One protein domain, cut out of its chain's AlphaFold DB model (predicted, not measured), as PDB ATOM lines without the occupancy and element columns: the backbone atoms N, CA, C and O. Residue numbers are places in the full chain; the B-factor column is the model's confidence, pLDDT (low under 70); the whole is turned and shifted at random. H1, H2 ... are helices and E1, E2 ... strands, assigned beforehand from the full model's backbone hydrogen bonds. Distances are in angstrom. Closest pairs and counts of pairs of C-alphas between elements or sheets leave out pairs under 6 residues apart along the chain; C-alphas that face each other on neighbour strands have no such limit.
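What this domain is: This is residues 6 to 71 of the 71 residues of the protein "Ketol-acid reductoisomerase" of Effusibacillus lacus (UniProt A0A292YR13). A twisted sheet of four parallel strands forms the middle layer of a compact three-layer domain, with H1 and H2 over one face and H3 over the other. The printed part has 66 residues, with the order E1, H1, E2, H2, E3, H3, E4 along the chain; across the sheet the order is E3, E2, E1, E4. The class is mixed, helices and strands, the radius of gyration of the C-alphas is 10.5 A, and the spans are 33 by 23 by 18 A.

How they stand to each other: E1, residues 11 to 15, and E2, residues 34 to 38, are inner strands, parallel at 29 degrees, with N 14 and O 36 at 3.0 A. Edge strand E4, residues 67 to 70, is parallel to E1 at 14 degrees, with N 13 and O 67 at 2.8 A. Edge strand E3, residues 54 to 56, is parallel to E2 at 33 degrees, with N 56 and O 37 at 2.9 A. H1, residues 19 to 30, lies over E2 and E1 at a height over the sheet of 9.1 A; the closest C-alphas of H1 and E2 are those of Arg 29 and Val 35, 6.2 A apart. On the same face, H2, residues 45 to 50, lies over E3; their closest C-alphas, of Lys 49 and Val 55, are 6.4 A apart. H1 and H2 are close but not clearly touching, with the C-alphas of Gln 22 and Ala 48 closest at 7.7 A. On the opposite face, H3, residues 58 to 64, lies over E2 at a height over the sheet of 7.4 A; their closest C-alphas, of Gly 38 and Leu 58, are 4.7 A apart. E1, H1, E2 and E2, H2, E3 are strand-helix-strand units, two parallel neighbour strands with a helix between, and E3, H3, E4 is a split one, with E2 and E1 between its strands; the three crossovers are right-handed. In H1, H2 and H3 every O i to N i+4 pair is within hydrogen-bond range.

Where its parts are: E1 begins at C-alpha 11 (-12.553, 36.695, -43.712) and is 12.6 A long; E2 is 13.4 A, E4 10.1 A and E3 6.8 A. H1 is 16.5 A long from C-alpha 19 (-16.378, 57.083, -41.757), H3 10.2 A and H2 8.6 A. E4 ends at C-alpha 70 (-22.251, 46.202, -39.434).

The domain as a whole: The C-alphas farthest apart, of Phe 6 and Gly 42, are 33.3 A apart. The printed part has no cut. No link is long; E2 to H2, 6 residues, is short and the others are tight. The mean pLDDT of the printed part is 96.8, and no printed residue is under 70.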
ATOM      1  N   PHE A   6      -7.488  34.506 -33.271       92.69
ATOM      2  CA  PHE A   6      -8.911  34.400 -33.602       92.69
ATOM      3  C   PHE A   6      -9.224  34.669 -35.085       92.69
ATOM      4  O   PHE A   6     -10.120  34.038 -35.640       92.69
ATOM      5  N   PHE A   7      -8.496  35.584 -35.732       94.31
ATOM      6  CA  PHE A   7      -8.718  35.985 -37.124       94.31
ATOM      7  C   PHE A   7      -7.921  35.150 -38.134       94.31
ATOM      8  O   PHE A   7      -8.092  35.330 -39.340       94.31
ATOM      9  N   ALA A   8      -7.057  34.242 -37.674       93.44
ATOM     10  CA  ALA A   8      -6.233  33.429 -38.556       93.44
ATOM     11  C   ALA A   8      -7.109  32.599 -39.511       93.44
ATOM     12  O   ALA A   8      -7.948  31.805 -39.083       93.44
ATOM     13  N   GLY A   9      -6.920  32.810 -40.816       94.88
ATOM     14  CA  GLY A   9      -7.680  32.135 -41.869       94.88
ATOM     15  C   GLY A   9      -9.135  32.590 -42.022       94.88
ATOM     16  O   GLY A   9      -9.843  31.995 -42.826       94.88
ATOM     17  N   LYS A  10      -9.583  33.619 -41.288       97.81
ATOM     18  CA  LYS A  10     -10.950  34.148 -41.373       97.81
ATOM     19  C   LYS A  10     -11.039  35.365 -42.284       97.81
ATOM     20  O   LYS A  10     -10.140  36.207 -42.305       97.81
ATOM     21  N   THR A  11     -12.171  35.498 -42.961       98.56
ATOM     22  CA  THR A  11     -12.553  36.695 -43.712       98.56
ATOM     23  C   THR A  11     -13.532  37.535 -42.899       98.56
ATOM     24  O   THR A  11     -14.558  37.034 -42.436       98.56
ATOM     25  N   VAL A  12     -13.232  38.827 -42.740       98.62
ATOM     26  CA  VAL A  12     -14.140  39.801 -42.118       98.62
ATOM     27  C   VAL A  12     -14.853  40.605 -43.203       98.62
ATOM     28  O   VAL A  12     -14.202  41.297 -43.985       98.62
ATOM     29  N   ALA A  13     -16.184  40.571 -43.223       98.75
ATOM     30  CA  ALA A  13     -16.986  41.520 -43.989       98.75
ATOM     31  C   ALA A  13     -17.310  42.754 -43.145       98.75
ATOM     32  O   ALA A  13     -17.896  42.657 -42.063       98.75
ATOM     33  N   ILE A  14     -16.964  43.919 -43.682       98.62
ATOM     34  CA  ILE A  14     -17.406  45.222 -43.190       98.62
ATOM     35  C   ILE A  14     -18.617  45.624 -44.034       98.62
ATOM     36  O   ILE A  14     -18.477  45.916 -45.223       98.62
ATOM     37  N   LEU A  15     -19.809  45.583 -43.439       98.25
ATOM     38  CA  LEU A  15     -21.046  46.003 -44.093       98.25
ATOM     39  C   LEU A  15     -21.304  47.469 -43.769       98.25
ATOM     40  O   LEU A  15     -21.537  47.804 -42.613       98.25
ATOM     41  N   GLY A  16     -21.268  48.315 -44.795       96.69
ATOM     42  CA  GLY A  16     -21.280  49.767 -44.629       96.69
ATOM     43  C   GLY A  16     -19.873  50.360 -44.698       96.69
ATOM     44  O   GLY A  16     -18.923  49.864 -44.099       96.69
ATOM     45  N   TYR A  17     -19.729  51.431 -45.478       97.81
ATOM     46  CA  TYR A  17     -18.442  52.096 -45.714       97.81
ATOM     47  C   TYR A  17     -18.558  53.606 -45.499       97.81
ATOM     48  O   TYR A  17     -18.223  54.419 -46.359       97.81
ATOM     49  N   ASP A  18     -19.140  53.978 -44.364       94.88
ATOM     50  CA  ASP A  18     -19.126  55.341 -43.844       94.88
ATOM     51  C   ASP A  18     -17.758  55.650 -43.187       94.88
ATOM     52  O   ASP A  18     -16.793  54.897 -43.339       94.88
ATOM     53  N   SER A  19     -17.643  56.750 -42.434       96.44
ATOM     54  CA  SER A  19     -16.378  57.083 -41.757       96.44
ATOM     55  C   SER A  19     -15.925  56.001 -40.767       96.44
ATOM     56  O   SER A  19     -14.721  55.804 -40.580       96.44
ATOM     57  N   THR A  20     -16.863  55.306 -40.121       97.38
ATOM     58  CA  THR A  20     -16.557  54.322 -39.082       97.38
ATOM     59  C   THR A  20     -16.169  52.986 -39.704       97.38
ATOM     60  O   THR A  20     -15.096  52.460 -39.390       97.38
ATOM     61  N   GLY A  21     -16.963  52.501 -40.661       97.75
ATOM     62  CA  GLY A  21     -16.668  51.308 -41.450       97.75
ATOM     63  C   GLY A  21     -15.343  51.432 -42.200       97.75
ATOM     64  O   GLY A  21     -14.520  50.519 -42.144       97.75
ATOM     65  N   GLN A  22     -15.055  52.595 -42.801       98.19
ATOM     66  CA  GLN A  22     -13.775  52.850 -43.468       98.19
ATOM     67  C   GLN A  22     -12.585  52.738 -42.501       98.19
ATOM     68  O   GLN A  22     -11.606  52.046 -42.797       98.19
ATOM     69  N   LYS A  23     -12.649  53.406 -41.338       98.38
ATOM     70  CA  LYS A  23     -11.576  53.356 -40.327       98.38
ATOM     71  C   LYS A  23     -11.351  51.934 -39.828       98.38
ATOM     72  O   LYS A  23     -10.203  51.511 -39.701       98.38
ATOM     73  N   GLN A  24     -12.428  51.199 -39.570       98.06
ATOM     74  CA  GLN A  24     -12.340  49.826 -39.099       98.06
ATOM     75  C   GLN A  24     -11.758  48.891 -40.165       98.06
ATOM     76  O   GLN A  24     -10.853  48.116 -39.856       98.06
ATOM     77  N   ALA A  25     -12.222  48.986 -41.415       98.38
ATOM     78  CA  ALA A  25     -11.717  48.178 -42.522       98.38
ATOM     79  C   ALA A  25     -10.205  48.369 -42.713       98.38
ATOM     80  O   ALA A  25      -9.462  47.393 -42.807       98.38
ATOM     81  N   LYS A  26      -9.741  49.627 -42.701       98.44
ATOM     82  CA  LYS A  26      -8.314  49.970 -42.803       98.44
ATOM     83  C   LYS A  26      -7.528  49.429 -41.616       98.44
ATOM     84  O   LYS A  26      -6.569  48.700 -41.820       98.44
ATOM     85  N   LYS A  27      -7.999  49.666 -40.389       97.00
ATOM     86  CA  LYS A  27      -7.346  49.168 -39.173       97.00
ATOM     87  C   LYS A  27      -7.159  47.649 -39.183       97.00
ATOM     88  O   LYS A  27      -6.085  47.182 -38.823       97.00
ATOM     89  N   LEU A  28      -8.188  46.880 -39.554       97.00
ATOM     90  CA  LEU A  28      -8.108  45.416 -39.612       97.00
ATOM     91  C   LEU A  28      -7.138  44.951 -40.710       97.00
ATOM     92  O   LEU A  28      -6.314  44.070 -40.469       97.00
ATOM     93  N   ARG A  29      -7.180  45.580 -41.888       97.25
ATOM     94  CA  ARG A  29      -6.248  45.281 -42.981       97.25
ATOM     95  C   ARG A  29      -4.796  45.605 -42.619       97.25
ATOM     96  O   ARG A  29      -3.917  44.798 -42.901       97.25
ATOM     97  N   ASP A  30      -4.549  46.743 -41.972       96.50
ATOM     98  CA  ASP A  30      -3.206  47.196 -41.578       96.50
ATOM     99  C   ASP A  30      -2.545  46.238 -40.577       96.50
ATOM    100  O   ASP A  30      -1.320  46.164 -40.494       96.50
ATOM    101  N   ILE A  31      -3.353  45.466 -39.843       94.56
ATOM    102  CA  ILE A  31      -2.878  44.413 -38.944       94.56
ATOM    103  C   ILE A  31      -2.917  43.011 -39.570       94.56
ATOM    104  O   ILE A  31      -2.778  42.026 -38.855       94.56
ATOM    105  N   GLY A  32      -3.079  42.910 -40.892       94.25
ATOM    106  CA  GLY A  32      -2.962  41.660 -41.647       94.25
ATOM    107  C   GLY A  32      -4.222  40.793 -41.691       94.25
ATOM    108  O   GLY A  32      -4.154  39.654 -42.149       94.25
ATOM    109  N   ILE A  33      -5.374  41.300 -41.241       96.88
ATOM    110  CA  ILE A  33      -6.644  40.566 -41.310       96.88
ATOM    111  C   ILE A  33      -7.247  40.728 -42.708       96.88
ATOM    112  O   ILE A  33      -7.289  41.832 -43.256       96.88
ATOM    113  N   ARG A  34      -7.757  39.631 -43.283       97.94
ATOM    114  CA  ARG A  34      -8.466  39.674 -44.565       97.94
ATOM    115  C   ARG A  34      -9.813  40.372 -44.390       97.94
ATOM    116  O   ARG A  34     -10.672  39.898 -43.647       97.94
ATOM    117  N   VAL A  35      -9.998  41.472 -45.113       98.62
ATOM    118  CA  VAL A  35     -11.217  42.283 -45.077       98.62
ATOM    119  C   VAL A  35     -11.811  42.402 -46.470       98.62
ATOM    120  O   VAL A  35     -11.109  42.767 -47.412       98.62
ATOM    121  N   ILE A  36     -13.114  42.165 -46.566       98.75
ATOM    122  CA  ILE A  36     -13.940  42.505 -47.726       98.75
ATOM    123  C   ILE A  36     -14.992  43.537 -47.313       98.75
ATOM    124  O   ILE A  36     -15.350  43.642 -46.136       98.75
ATOM    125  N   VAL A  37     -15.491  44.314 -48.270       98.69
ATOM    126  CA  VAL A  37     -16.486  45.362 -48.016       98.69
ATOM    127  C   VAL A  37     -17.797  45.007 -48.705       98.69
ATOM    128  O   VAL A  37     -17.835  44.780 -49.911       98.69
ATOM    129  N   GLY A  38     -18.881  44.989 -47.934       98.44
ATOM    130  CA  GLY A  38     -20.239  44.860 -48.450       98.44
ATOM    131  C   GLY A  38     -20.946  46.207 -48.420       98.44
ATOM    132  O   GLY A  38     -21.148  46.783 -47.351       98.44
ATOM    133  N   VAL A  39     -21.361  46.716 -49.575       97.19
ATOM    134  CA  VAL A  39     -22.146  47.957 -49.658       97.19
ATOM    135  C   VAL A  39     -23.281  47.818 -50.660       97.19
ATOM    136  O   VAL A  39     -23.233  47.020 -51.591       97.19
ATOM    137  N   ARG A  40     -24.332  48.615 -50.460       94.25
ATOM    138  CA  ARG A  40     -25.397  48.767 -51.452       94.25
ATOM    139  C   ARG A  40     -24.867  49.545 -52.659       94.25
ATOM    140  O   ARG A  40     -24.126  50.515 -52.485       94.25
ATOM    141  N   GLU A  41     -25.293  49.154 -53.856       87.38
ATOM    142  CA  GLU A  41     -24.973  49.871 -55.094       87.38
ATOM    143  C   GLU A  41     -25.337  51.361 -55.008       87.38
ATOM    144  O   GLU A  41     -26.319  51.749 -54.365       87.38
ATOM    145  N   GLY A  42     -24.517  52.204 -55.640       87.31
ATOM    146  CA  GLY A  42     -24.693  53.661 -55.641       87.31
ATOM    147  C   GLY A  42     -24.301  54.364 -54.337       87.31
ATOM    148  O   GLY A  42     -24.460  55.576 -54.230       87.31
ATOM    149  N   TRP A  43     -23.791  53.632 -53.341       91.56
ATOM    150  CA  TRP A  43     -23.180  54.212 -52.143       91.56
ATOM    151  C   TRP A  43     -21.655  54.374 -52.322       91.56
ATOM    152  O   TRP A  43     -21.142  54.412 -53.436       91.56
ATOM    153  N   ASN A  44     -20.903  54.414 -51.221       94.31
ATOM    154  CA  ASN A  44     -19.439  54.521 -51.144       94.31
ATOM    155  C   ASN A  44     -18.654  53.306 -51.703       94.31
ATOM    156  O   ASN A  44     -17.541  53.029 -51.258       94.31
ATOM    157  N   GLN A  45     -19.202  52.570 -52.673       95.31
ATOM    158  CA  GLN A  45     -18.529  51.440 -53.322       95.31
ATOM    159  C   GLN A  45     -17.249  51.865 -54.048       95.31
ATOM    160  O   GLN A  45     -16.241  51.169 -53.971       95.31
ATOM    161  N   ASP A  46     -17.266  53.024 -54.713       96.06
ATOM    162  CA  ASP A  46     -16.114  53.501 -55.482       96.06
ATOM    163  C   ASP A  46     -14.989  53.945 -54.551       96.06
ATOM    164  O   ASP A  46     -13.827  53.654 -54.816       96.06
ATOM    165  N   LEU A  47     -15.335  54.555 -53.414       97.06
ATOM    166  CA  LEU A  47     -14.373  54.895 -52.370       97.06
ATOM    167  C   LEU A  47     -13.716  53.635 -51.787       97.06
ATOM    168  O   LEU A  47     -12.496  53.589 -51.663       97.06
ATOM    169  N   ALA A  48     -14.496  52.595 -51.478       97.56
ATOM    170  CA  ALA A  48     -13.957  51.331 -50.974       97.56
ATOM    171  C   ALA A  48     -13.028  50.641 -51.994       97.56
ATOM    172  O   ALA A  48     -11.966  50.137 -51.621       97.56
ATOM    173  N   LYS A  49     -13.383  50.678 -53.288       97.19
ATOM    174  CA  LYS A  49     -12.527  50.185 -54.381       97.19
ATOM    175  C   LYS A  49     -11.238  51.003 -54.502       97.19
ATOM    176  O   LYS A  49     -10.166  50.418 -54.614       97.19
ATOM    177  N   GLN A  50     -11.321  52.333 -54.441       98.00
ATOM    178  CA  GLN A  50     -10.156  53.231 -54.469       98.00
ATOM    179  C   GLN A  50      -9.224  53.011 -53.272       98.00
ATOM    180  O   GLN A  50      -8.007  53.040 -53.426       98.00
ATOM    181  N   ASP A  51      -9.787  52.729 -52.097       98.00
ATOM    182  CA  ASP A  51      -9.034  52.358 -50.899       98.00
ATOM    183  C   ASP A  51      -8.397  50.957 -50.998       98.00
ATOM    184  O   ASP A  51      -7.637  50.575 -50.101       98.00
ATOM    185  N   GLY A  52      -8.673  50.199 -52.066       98.00
ATOM    186  CA  GLY A  52      -8.050  48.915 -52.389       98.00
ATOM    187  C   GLY A  52      -8.724  47.698 -51.757       98.00
ATOM    188  O   GLY A  52      -8.050  46.699 -51.512       98.00
ATOM    189  N   PHE A  53     -10.015  47.778 -51.424       98.44
ATOM    190  CA  PHE A  53     -10.773  46.635 -50.910       98.44
ATOM    191  C   PHE A  53     -11.475  45.863 -52.032       98.44
ATOM    192  O   PHE A  53     -11.903  46.442 -53.031       98.44
ATOM    193  N   GLU A  54     -11.650  44.555 -51.830       98.38
ATOM    194  CA  GLU A  54     -12.622  43.763 -52.586       98.38
ATOM    195  C   GLU A  54     -14.033  44.193 -52.146       98.38
ATOM    196  O   GLU A  54     -14.346  44.179 -50.950       98.38
ATOM    197  N   VAL A  55     -14.865  44.620 -53.100       98.19
ATOM    198  CA  VAL A  55     -16.197  45.179 -52.828       98.19
ATOM    199  C   VAL A  55     -17.270  44.320 -53.472       98.19
ATOM    200  O   VAL A  55     -17.214  44.059 -54.673       98.19
ATOM    201  N   TYR A  56     -18.268  43.954 -52.676       98.25
ATOM    202  CA  TYR A  56     -19.394  43.116 -53.071       98.25
ATOM    203  C   TYR A  56     -20.722  43.767 -52.689       98.25
ATOM    204  O   TYR A  56     -20.767  44.700 -51.873       98.25
ATOM    205  N   ASN A  57     -21.823  43.235 -53.224       97.38
ATOM    206  CA  ASN A  57     -23.127  43.527 -52.637       97.38
ATOM    207  C   ASN A  57     -23.243  42.878 -51.238       97.38
ATOM    208  O   ASN A  57     -22.441  42.025 -50.849       97.38
ATOM    209  N   LEU A  58     -24.244  43.290 -50.455       97.25
ATOM    210  CA  LEU A  58     -24.402  42.821 -49.071       97.25
ATOM    211  C   LEU A  58     -24.542  41.293 -48.966       97.25
ATOM    212  O   LEU A  58     -24.001  40.698 -48.040       97.25
ATOM    213  N   TYR A  59     -25.253  40.667 -49.904       97.62
ATOM    214  CA  TYR A  59     -25.499  39.227 -49.886       97.62
ATOM    215  C   TYR A  59     -24.210  38.439 -50.133       97.62
ATOM    216  O   TYR A  59     -23.846  37.566 -49.348       97.62
ATOM    217  N   GLU A  60     -23.481  38.801 -51.183       98.31
ATOM    218  CA  GLU A  60     -22.194  38.204 -51.543       98.31
ATOM    219  C   GLU A  60     -21.139  38.404 -50.450       98.31
ATOM    220  O   GLU A  60     -20.375  37.485 -50.160       98.31
ATOM    221  N   ALA A  61     -21.095  39.585 -49.823       98.31
ATOM    222  CA  ALA A  61     -20.165  39.856 -48.729       98.31
ATOM    223  C   ALA A  61     -20.437  38.948 -47.521       98.31
ATOM    224  O   ALA A  61     -19.507  38.390 -46.947       98.31
ATOM    225  N   VAL A  62     -21.709  38.766 -47.152       98.25
ATOM    226  CA  VAL A  62     -22.097  37.877 -46.047       98.25
ATOM    227  C   VAL A  62     -21.788  36.417 -46.371       98.25
ATOM    228  O   VAL A  62     -21.292  35.707 -45.503       98.25
ATOM    229  N   GLN A  63     -22.025  35.964 -47.606       98.44
ATOM    230  CA  GLN A  63     -21.719  34.584 -48.005       98.44
ATOM    231  C   GLN A  63     -20.226  34.238 -47.929       98.44
ATOM    232  O   GLN A  63     -19.881  33.081 -47.704       98.44
ATOM    233  N   GLN A  64     -19.347  35.218 -48.137       98.19
ATOM    234  CA  GLN A  64     -17.895  35.022 -48.167       98.19
ATOM    235  C   GLN A  64     -17.216  35.231 -46.806       98.19
ATOM    236  O   GLN A  64     -16.014  34.995 -46.682       98.19
ATOM    237  N   ALA A  65     -17.947  35.711 -45.798       98.56
ATOM    238  CA  ALA A  65     -17.375  36.121 -44.525       98.56
ATOM    239  C   ALA A  65     -17.596  35.096 -43.414       98.56
ATOM    240  O   ALA A  65     -18.696  34.593 -43.210       98.56
ATOM    241  N   ASP A  66     -16.555  34.878 -42.616       98.56
ATOM    242  CA  ASP A  66     -16.654  34.158 -41.345       98.56
ATOM    243  C   ASP A  66     -17.155  35.074 -40.223       98.56
ATOM    244  O   ASP A  66     -17.729  34.622 -39.232       98.56
ATOM    245  N   ILE A  67     -16.874  36.375 -40.350       98.31
ATOM    246  CA  ILE A  67     -17.207  37.403 -39.366       98.31
ATOM    247  C   ILE A  67     -17.825  38.586 -40.098       98.31
ATOM    248  O   ILE A  67     -17.231  39.132 -41.025       98.31
ATOM    249  N   VAL A  68     -18.980  39.039 -39.626       98.44
ATOM    250  CA  VAL A  68     -19.670  40.211 -40.164       98.44
ATOM    251  C   VAL A  68     -19.675  41.318 -39.113       98.44
ATOM    252  O   VAL A  68     -20.075  41.092 -37.971       98.44
ATOM    253  N   GLN A  69     -19.243  42.519 -39.494       98.19
ATOM    254  CA  GLN A  69     -19.400  43.739 -38.700       98.19
ATOM    255  C   GLN A  69     -20.259  44.732 -39.483       98.19
ATOM    256  O   GLN A  69     -19.985  44.998 -40.652       98.19
ATOM    257  N   VAL A  70     -21.294  45.263 -38.836       97.00
ATOM    258  CA  VAL A  70     -22.251  46.202 -39.434       97.00
ATOM    259  C   VAL A  70     -21.978  47.595 -38.883       97.00
ATOM    260  O   VAL A  70     -21.922  47.756 -37.661       97.00
ATOM    261  N   TRP A  71     -21.801  48.564 -39.779       91.38
ATOM    262  CA  TRP A  71     -21.482  49.959 -39.478       91.38
ATOM    263  C   TRP A  71     -22.511  50.908 -40.086       91.38
ATOM    264  O   TRP A  71     -22.963  50.651 -41.228       91.38
TER     265      TRP A  71